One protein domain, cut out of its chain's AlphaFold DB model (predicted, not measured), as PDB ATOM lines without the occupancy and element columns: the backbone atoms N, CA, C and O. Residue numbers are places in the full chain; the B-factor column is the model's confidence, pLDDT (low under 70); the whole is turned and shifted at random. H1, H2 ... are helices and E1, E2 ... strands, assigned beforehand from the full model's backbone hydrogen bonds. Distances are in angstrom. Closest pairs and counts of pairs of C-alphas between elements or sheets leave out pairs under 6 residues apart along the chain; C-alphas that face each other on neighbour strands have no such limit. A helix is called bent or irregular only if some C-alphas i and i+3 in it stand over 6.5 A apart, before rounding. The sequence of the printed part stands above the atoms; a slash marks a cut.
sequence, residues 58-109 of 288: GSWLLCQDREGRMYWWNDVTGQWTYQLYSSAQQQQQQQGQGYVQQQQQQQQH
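What this domain is: This is residues 58 to 109 of the 288 residues of an uncharacterized protein of Ectocarpus sp. CCAP 1310/34 (UniProt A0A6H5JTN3). A small head of three short antiparallel strands sits at one end, and one long helix, H1, sticks out from it as an arm that makes the longest axis. The head is a meander, each strand the antiparallel neighbour of the one before, in the order E1 - E2 - E3, and both its faces are free of H1. The printed part has 52 residues, with three named strands followed by one named helix; the class is mixed, helices and strands. The whole is extended, with a radius of gyration of the C-alphas of 19.4 A, and spans 59 by 25 by 11 A.

How they stand to each other: Begin at E1, residues 60 to 64, an edge strand. It forms a hairpin with E2, residues 70 to 74, at 146 degrees between their directions; look there for N 61 and O 73, 2.8 A apart and within hydrogen-bond range, and for the C-alphas of Trp 60 and Asn 74, which face each other at 4.6 A. E2, the inner strand, forms a second hairpin with E3, residues 80 to 82, at 158 degrees, where N 72 and O 81 are 2.8 A apart, within hydrogen-bond range. H1, residues 87 to 109, is not on the sheet, with 0 pairs of C-alphas within 10 A, and is apart from E1 and E2. In H1, 15 of 19 O i to N i+4 pairs are within hydrogen-bond range.

Where its parts are: Find C-alpha 60 at (340.066, 278.596, 185.173); from there E1 runs 13.1 A to C-alpha 64. E2 covers 13.5 A and E3 6.8 A. H1 starts with C-alpha 87 at (331.573, 277.514, 165.091) and runs 35.0 A to C-alpha 109 at (332.726, 300.355, 138.597); it is not bent.

The domain as a whole: The outline is a rod, and the two C-alphas farthest apart, those of Val 76 and His 109, are 59.6 A apart. Residues 86 to 109, of which 87 to 109 belong to H1, stand free. The three links are tight, and the printed part has no cut. Look at the B-factor column for residues 83 to 97, which are under 70; the mean pLDDT of the printed part is 79.2.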
ATOM      1  N   GLY A  58     338.580 282.749 190.761       70.00
ATOM      2  CA  GLY A  58     339.177 281.412 190.700       70.00
ATOM      3  C   GLY A  58     339.920 281.157 189.389       70.00
ATOM      4  O   GLY A  58     339.588 281.731 188.348       70.00
ATOM      5  N   SER A  59     340.951 280.317 189.448       85.75
ATOM      6  CA  SER A  59     341.760 280.013 188.274       85.75
ATOM      7  C   SER A  59     340.982 279.044 187.390       85.75
ATOM      8  O   SER A  59     340.674 277.920 187.788       85.75
ATOM      9  N   TRP A  60     340.638 279.483 186.181       89.62
ATOM     10  CA  TRP A  60     340.066 278.596 185.173       89.62
ATOM     11  C   TRP A  60     341.184 277.759 184.555       89.62
ATOM     12  O   TRP A  60     342.118 278.285 183.951       89.62
ATOM     13  N   LEU A  61     341.088 276.447 184.726       90.38
ATOM     14  CA  LEU A  61     342.002 275.452 184.186       90.38
ATOM     15  C   LEU A  61     341.397 274.864 182.914       90.38
ATOM     16  O   LEU A  61     340.220 274.511 182.895       90.38
ATOM     17  N   LEU A  62     342.195 274.748 181.858       91.31
ATOM     18  CA  LEU A  62     341.789 274.039 180.652       91.31
ATOM     19  C   LEU A  62     342.059 272.541 180.849       91.31
ATOM     20  O   LEU A  62     343.193 272.140 181.110       91.31
ATOM     21  N   CYS A  63     341.019 271.724 180.741       92.38
ATOM     22  CA  CYS A  63     341.053 270.279 180.935       92.38
ATOM     23  C   CYS A  63     340.547 269.557 179.679       92.38
ATOM     24  O   CYS A  63     339.841 270.143 178.858       92.38
ATOM     25  N   GLN A  64     340.913 268.283 179.541       92.56
ATOM     26  CA  GLN A  64     340.465 267.406 178.463       92.56
ATOM     27  C   GLN A  64     339.782 266.180 179.074       92.56
ATOM     28  O   GLN A  64     340.319 265.590 180.013       92.56
ATOM     29  N   ASP A  65     338.589 265.830 178.592       92.06
ATOM     30  CA  ASP A  65     337.870 264.635 179.048       92.06
ATOM     31  C   ASP A  65     338.387 263.350 178.365       92.06
ATOM     32  O   ASP A  65     339.257 263.392 177.491       92.06
ATOM     33  N   ARG A  66     337.855 262.185 178.763       88.00
ATOM     34  CA  ARG A  66     338.227 260.876 178.181       88.00
ATOM     35  C   ARG A  66     337.894 260.773 176.687       88.00
ATOM     36  O   ARG A  66     338.512 259.987 175.979       88.00
ATOM     37  N   GLU A  67     336.932 261.559 176.215       89.38
ATOM     38  CA  GLU A  67     336.511 261.624 174.813       89.38
ATOM     39  C   GLU A  67     337.344 262.636 174.005       89.38
ATOM     40  O   GLU A  67     337.112 262.831 172.814       89.38
ATOM     41  N   GLY A  68     338.328 263.286 174.634       83.00
ATOM     42  CA  GLY A  68     339.197 264.266 173.998       83.00
ATOM     43  C   GLY A  68     338.595 265.671 173.882       83.00
ATOM     44  O   GLY A  68     339.230 266.538 173.276       83.00
ATOM     45  N   ARG A  69     337.414 265.938 174.454       87.38
ATOM     46  CA  ARG A  69     336.775 267.262 174.438       87.38
ATOM     47  C   ARG A  69     337.413 268.183 175.470       87.38
ATOM     48  O   ARG A  69     337.683 267.792 176.604       87.38
ATOM     49  N   MET A  70     337.607 269.438 175.076       90.25
ATOM     50  CA  MET A  70     338.197 270.468 175.928       90.25
ATOM     51  C   MET A  70     337.115 271.175 176.758       90.25
ATOM     52  O   MET A  70     336.099 271.628 176.220       90.25
ATOM     53  N   TYR A  71     337.344 271.320 178.059       91.06
ATOM     54  CA  TYR A  71     336.466 272.055 178.969       91.06
ATOM     55  C   TYR A  71     337.270 272.940 179.921       91.06
ATOM     56  O   TYR A  71     338.411 272.646 180.267       91.06
ATOM     57  N   TRP A  72     336.668 274.046 180.344       92.81
ATOM     58  CA  TRP A  72     337.225 274.917 181.368       92.81
ATOM     59  C   TRP A  72     336.675 274.509 182.730       92.81
ATOM     60  O   TRP A  72     335.461 274.402 182.896       92.81
ATOM     61  N   TRP A  73     337.557 274.301 183.699       94.19
ATOM     62  CA  TRP A  73     337.242 273.946 185.079       94.19
ATOM     63  C   TRP A  73     337.662 275.074 186.020       94.19
ATOM     64  O   TRP A  73     338.819 275.482 186.023       94.19
ATOM     65  N   ASN A  74     336.746 275.561 186.850       92.75
ATOM     66  CA  ASN A  74     337.060 276.524 187.896       92.75
ATOM     67  C   ASN A  74     337.460 275.782 189.178       92.75
ATOM     68  O   ASN A  74     336.648 275.085 189.790       92.75
ATOM     69  N   ASP A  75     338.715 275.936 189.597       89.69
ATOM     70  CA  ASP A  75     339.260 275.225 190.755       89.69
ATOM     71  C   ASP A  75     338.650 275.656 192.099       89.69
ATOM     72  O   ASP A  75     338.593 274.847 193.027       89.69
ATOM     73  N   VAL A  76     338.150 276.891 192.183       90.00
ATOM     74  CA  VAL A  76     337.523 277.456 193.383       90.00
ATOM     75  C   VAL A  76     336.049 277.075 193.481       90.00
ATOM     76  O   VAL A  76     335.593 276.675 194.551       90.00
ATOM     77  N   THR A  77     335.288 277.207 192.393       91.38
ATOM     78  CA  THR A  77     333.829 277.001 192.427       91.38
ATOM     79  C   THR A  77     333.411 275.570 192.104       91.38
ATOM     80  O   THR A  77     332.269 275.201 192.365       91.38
ATOM     81  N   GLY A  78     334.304 274.763 191.525       90.31
ATOM     82  CA  GLY A  78     333.976 273.429 191.022       90.31
ATOM     83  C   GLY A  78     333.034 273.442 189.812       90.31
ATOM     84  O   GLY A  78     332.477 272.407 189.456       90.31
ATOM     85  N   GLN A  79     332.826 274.609 189.200       90.94
ATOM     86  CA  GLN A  79     332.033 274.740 187.986       90.94
ATOM     87  C   GLN A  79     332.873 274.395 186.764       90.94
ATOM     88  O   GLN A  79     334.074 274.668 186.715       90.94
ATOM     89  N   TRP A  80     332.215 273.854 185.749       92.00
ATOM     90  CA  TRP A  80     332.821 273.599 184.458       92.00
ATOM     91  C   TRP A  80     331.948 274.143 183.339       92.00
ATOM     92  O   TRP A  80     330.733 274.283 183.480       92.00
ATOM     93  N   THR A  81     332.581 274.470 182.222       90.44
ATOM     94  CA  THR A  81     331.888 274.807 180.983       90.44
ATOM     95  C   THR A  81     332.663 274.216 179.820       90.44
ATOM     96  O   THR A  81     333.894 274.294 179.782       90.44
ATOM     97  N   TYR A  82     331.965 273.593 178.871       86.44
ATOM     98  CA  TYR A  82     332.619 273.204 177.631       86.44
ATOM     99  C   TYR A  82     333.046 274.463 176.898       86.44
ATOM    100  O   TYR A  82     332.314 275.456 176.852       86.44
ATOM    101  N   GLN A  83     334.223 274.408 176.277       68.50
ATOM    102  CA  GLN A  83     334.519 275.363 175.233       68.50
ATOM    103  C   GLN A  83     333.567 275.028 174.085       68.50
ATOM    104  O   GLN A  83     333.888 274.236 173.202       68.50
ATOM    105  N   LEU A  84     332.369 275.621 174.097       56.16
ATOM    106  CA  LEU A  84     331.658 275.845 172.855       56.16
ATOM    107  C   LEU A  84     332.584 276.766 172.064       56.16
ATOM    108  O   LEU A  84     332.500 277.987 172.149       56.16
ATOM    109  N   TYR A  85     333.493 276.170 171.291       51.00
ATOM    110  CA  TYR A  85     333.834 276.722 170.000       51.00
ATOM    111  C   TYR A  85     332.499 276.818 169.280       51.00
ATOM    112  O   TYR A  85     332.044 275.879 168.630       51.00
ATOM    113  N   SER A  86     331.804 277.929 169.489       51.75
ATOM    114  CA  SER A  86     330.671 278.320 168.691       51.75
ATOM    115  C   SER A  86     331.257 278.572 167.309       51.75
ATOM    116  O   SER A  86     331.597 279.685 166.927       51.75
ATOM    117  N   SER A  87     331.389 277.496 166.538       51.81
ATOM    118  CA  SER A  87     331.573 277.514 165.091       51.81
ATOM    119  C   SER A  87     330.542 278.435 164.426       51.81
ATOM    120  O   SER A  87     330.822 279.010 163.381       51.81
ATOM    121  N   ALA A  88     329.409 278.688 165.093       51.56
ATOM    122  CA  ALA A  88     328.459 279.750 164.780       51.56
ATOM    123  C   ALA A  88     329.073 281.172 164.747       51.56
ATOM    124  O   ALA A  88     328.756 281.943 163.844       51.56
ATOM    125  N   GLN A  89     329.977 281.535 165.668       52.09
ATOM    126  CA  GLN A  89     330.659 282.838 165.637       52.09
ATOM    127  C   GLN A  89     331.773 282.894 164.580       52.09
ATOM    128  O   GLN A  89     331.955 283.936 163.949       52.09
ATOM    129  N   GLN A  90     332.476 281.786 164.314       52.91
ATOM    130  CA  GLN A  90     333.457 281.748 163.218       52.91
ATOM    131  C   GLN A  90     332.799 281.771 161.828       52.91
ATOM    132  O   GLN A  90     333.332 282.415 160.923       52.91
ATOM    133  N   GLN A  91     331.625 281.156 161.645       54.31
ATOM    134  CA  GLN A  91     330.897 281.237 160.373       54.31
ATOM    135  C   GLN A  91     330.322 282.635 160.102       54.31
ATOM    136  O   GLN A  91     330.325 283.070 158.950       54.31
ATOM    137  N   GLN A  92     329.907 283.385 161.130       55.12
ATOM    138  CA  GLN A  92     329.457 284.769 160.926       55.12
ATOM    139  C   GLN A  92     330.586 285.711 160.478       55.12
ATOM    140  O   GLN A  92     330.335 286.611 159.678       55.12
ATOM    141  N   GLN A  93     331.836 285.492 160.906       54.66
ATOM    142  CA  GLN A  93     332.950 286.322 160.428       54.66
ATOM    143  C   GLN A  93     333.344 286.039 158.972       54.66
ATOM    144  O   GLN A  93     333.756 286.965 158.274       54.66
ATOM    145  N   GLN A  94     333.176 284.808 158.476       57.31
ATOM    146  CA  GLN A  94     333.490 284.511 157.074       57.31
ATOM    147  C   GLN A  94     332.446 285.072 156.099       57.31
ATOM    148  O   GLN A  94     332.818 285.537 155.023       57.31
ATOM    149  N   GLN A  95     331.162 285.129 156.475       58.62
ATOM    150  CA  GLN A  95     330.153 285.763 155.614       58.62
ATOM    151  C   GLN A  95     330.315 287.290 155.530       58.62
ATOM    152  O   GLN A  95     329.997 287.881 154.500       58.62
ATOM    153  N   GLY A  96     330.874 287.935 156.559       57.44
ATOM    154  CA  GLY A  96     331.109 289.383 156.549       57.44
ATOM    155  C   GLY A  96     332.138 289.849 155.512       57.44
ATOM    156  O   GLY A  96     331.977 290.922 154.933       57.44
ATOM    157  N   GLN A  97     333.174 289.052 155.222       66.06
ATOM    158  CA  GLN A  97     334.236 289.479 154.297       66.06
ATOM    159  C   GLN A  97     333.783 289.522 152.831       66.06
ATOM    160  O   GLN A  97     334.224 290.398 152.082       66.06
ATOM    161  N   GLY A  98     332.857 288.648 152.426       72.94
ATOM    162  CA  GLY A  98     332.324 288.641 151.058       72.94
ATOM    163  C   GLY A  98     331.568 289.926 150.705       72.94
ATOM    164  O   GLY A  98     331.742 290.475 149.616       72.94
ATOM    165  N   TYR A  99     330.790 290.464 151.651       75.69
ATOM    166  CA  TYR A  99     330.022 291.696 151.441       75.69
ATOM    167  C   TYR A  99     330.912 292.928 151.250       75.69
ATOM    168  O   TYR A  99     330.629 293.764 150.390       75.69
ATOM    169  N   VAL A 100     332.013 293.028 152.000       81.31
ATOM    170  CA  VAL A 100     332.944 294.162 151.882       81.31
ATOM    171  C   VAL A 100     333.641 294.152 150.518       81.31
ATOM    172  O   VAL A 100     333.770 295.198 149.879       81.31
ATOM    173  N   GLN A 101     334.029 292.973 150.024       85.06
ATOM    174  CA  GLN A 101     334.685 292.855 148.722       85.06
ATOM    175  C   GLN A 101     333.733 293.172 147.557       85.06
ATOM    176  O   GLN A 101     334.121 293.869 146.617       85.06
ATOM    177  N   GLN A 102     332.470 292.739 147.637       87.06
ATOM    178  CA  GLN A 102     331.469 293.056 146.615       87.06
ATOM    179  C   GLN A 102     331.143 294.558 146.576       87.06
ATOM    180  O   GLN A 102     331.043 295.145 145.496       87.06
ATOM    181  N   GLN A 103     331.043 295.209 147.738       89.62
ATOM    182  CA  GLN A 103     330.787 296.648 147.811       89.62
ATOM    183  C   GLN A 103     331.959 297.468 147.241       89.62
ATOM    184  O   GLN A 103     331.741 298.475 146.563       89.62
ATOM    185  N   GLN A 104     333.200 297.011 147.443       91.88
ATOM    186  CA  GLN A 104     334.385 297.671 146.894       91.88
ATOM    187  C   GLN A 104     334.453 297.574 145.360       91.88
ATOM    188  O   GLN A 104     334.798 298.558 144.702       91.88
ATOM    189  N   GLN A 105     334.069 296.435 144.769       90.81
ATOM    190  CA  GLN A 105     333.982 296.311 143.306       90.81
ATOM    191  C   GLN A 105     332.917 297.238 142.710       90.81
ATOM    192  O   GLN A 105     333.151 297.863 141.674       90.81
ATOM    193  N   GLN A 106     331.770 297.378 143.378       91.31
ATOM    194  CA  GLN A 106     330.698 298.245 142.895       91.31
ATOM    195  C   GLN A 106     331.112 299.728 142.910       91.31
ATOM    196  O   GLN A 106     330.819 300.456 141.961       91.31
ATOM    197  N   GLN A 107     331.879 300.161 143.921       91.62
ATOM    198  CA  GLN A 107     332.464 301.507 143.947       91.62
ATOM    199  C   GLN A 107     333.468 301.747 142.812       91.62
ATOM    200  O   GLN A 107     333.420 302.805 142.183       91.62
ATOM    201  N   GLN A 108     334.346 300.785 142.508       92.19
ATOM    202  CA  GLN A 108     335.289 300.939 141.392       92.19
ATOM    203  C   GLN A 108     334.573 301.056 140.042       92.19
ATOM    204  O   GLN A 108     334.959 301.882 139.213       92.19
ATOM    205  N   HIS A 109     333.503 300.285 139.833       93.62
ATOM    206  CA  HIS A 109     332.726 300.355 138.597       93.62
ATOM    207  C   HIS A 109     332.035 301.718 138.427       93.62
ATOM    208  O   HIS A 109     332.027 302.283 137.333       93.62
TER     209      HIS A 109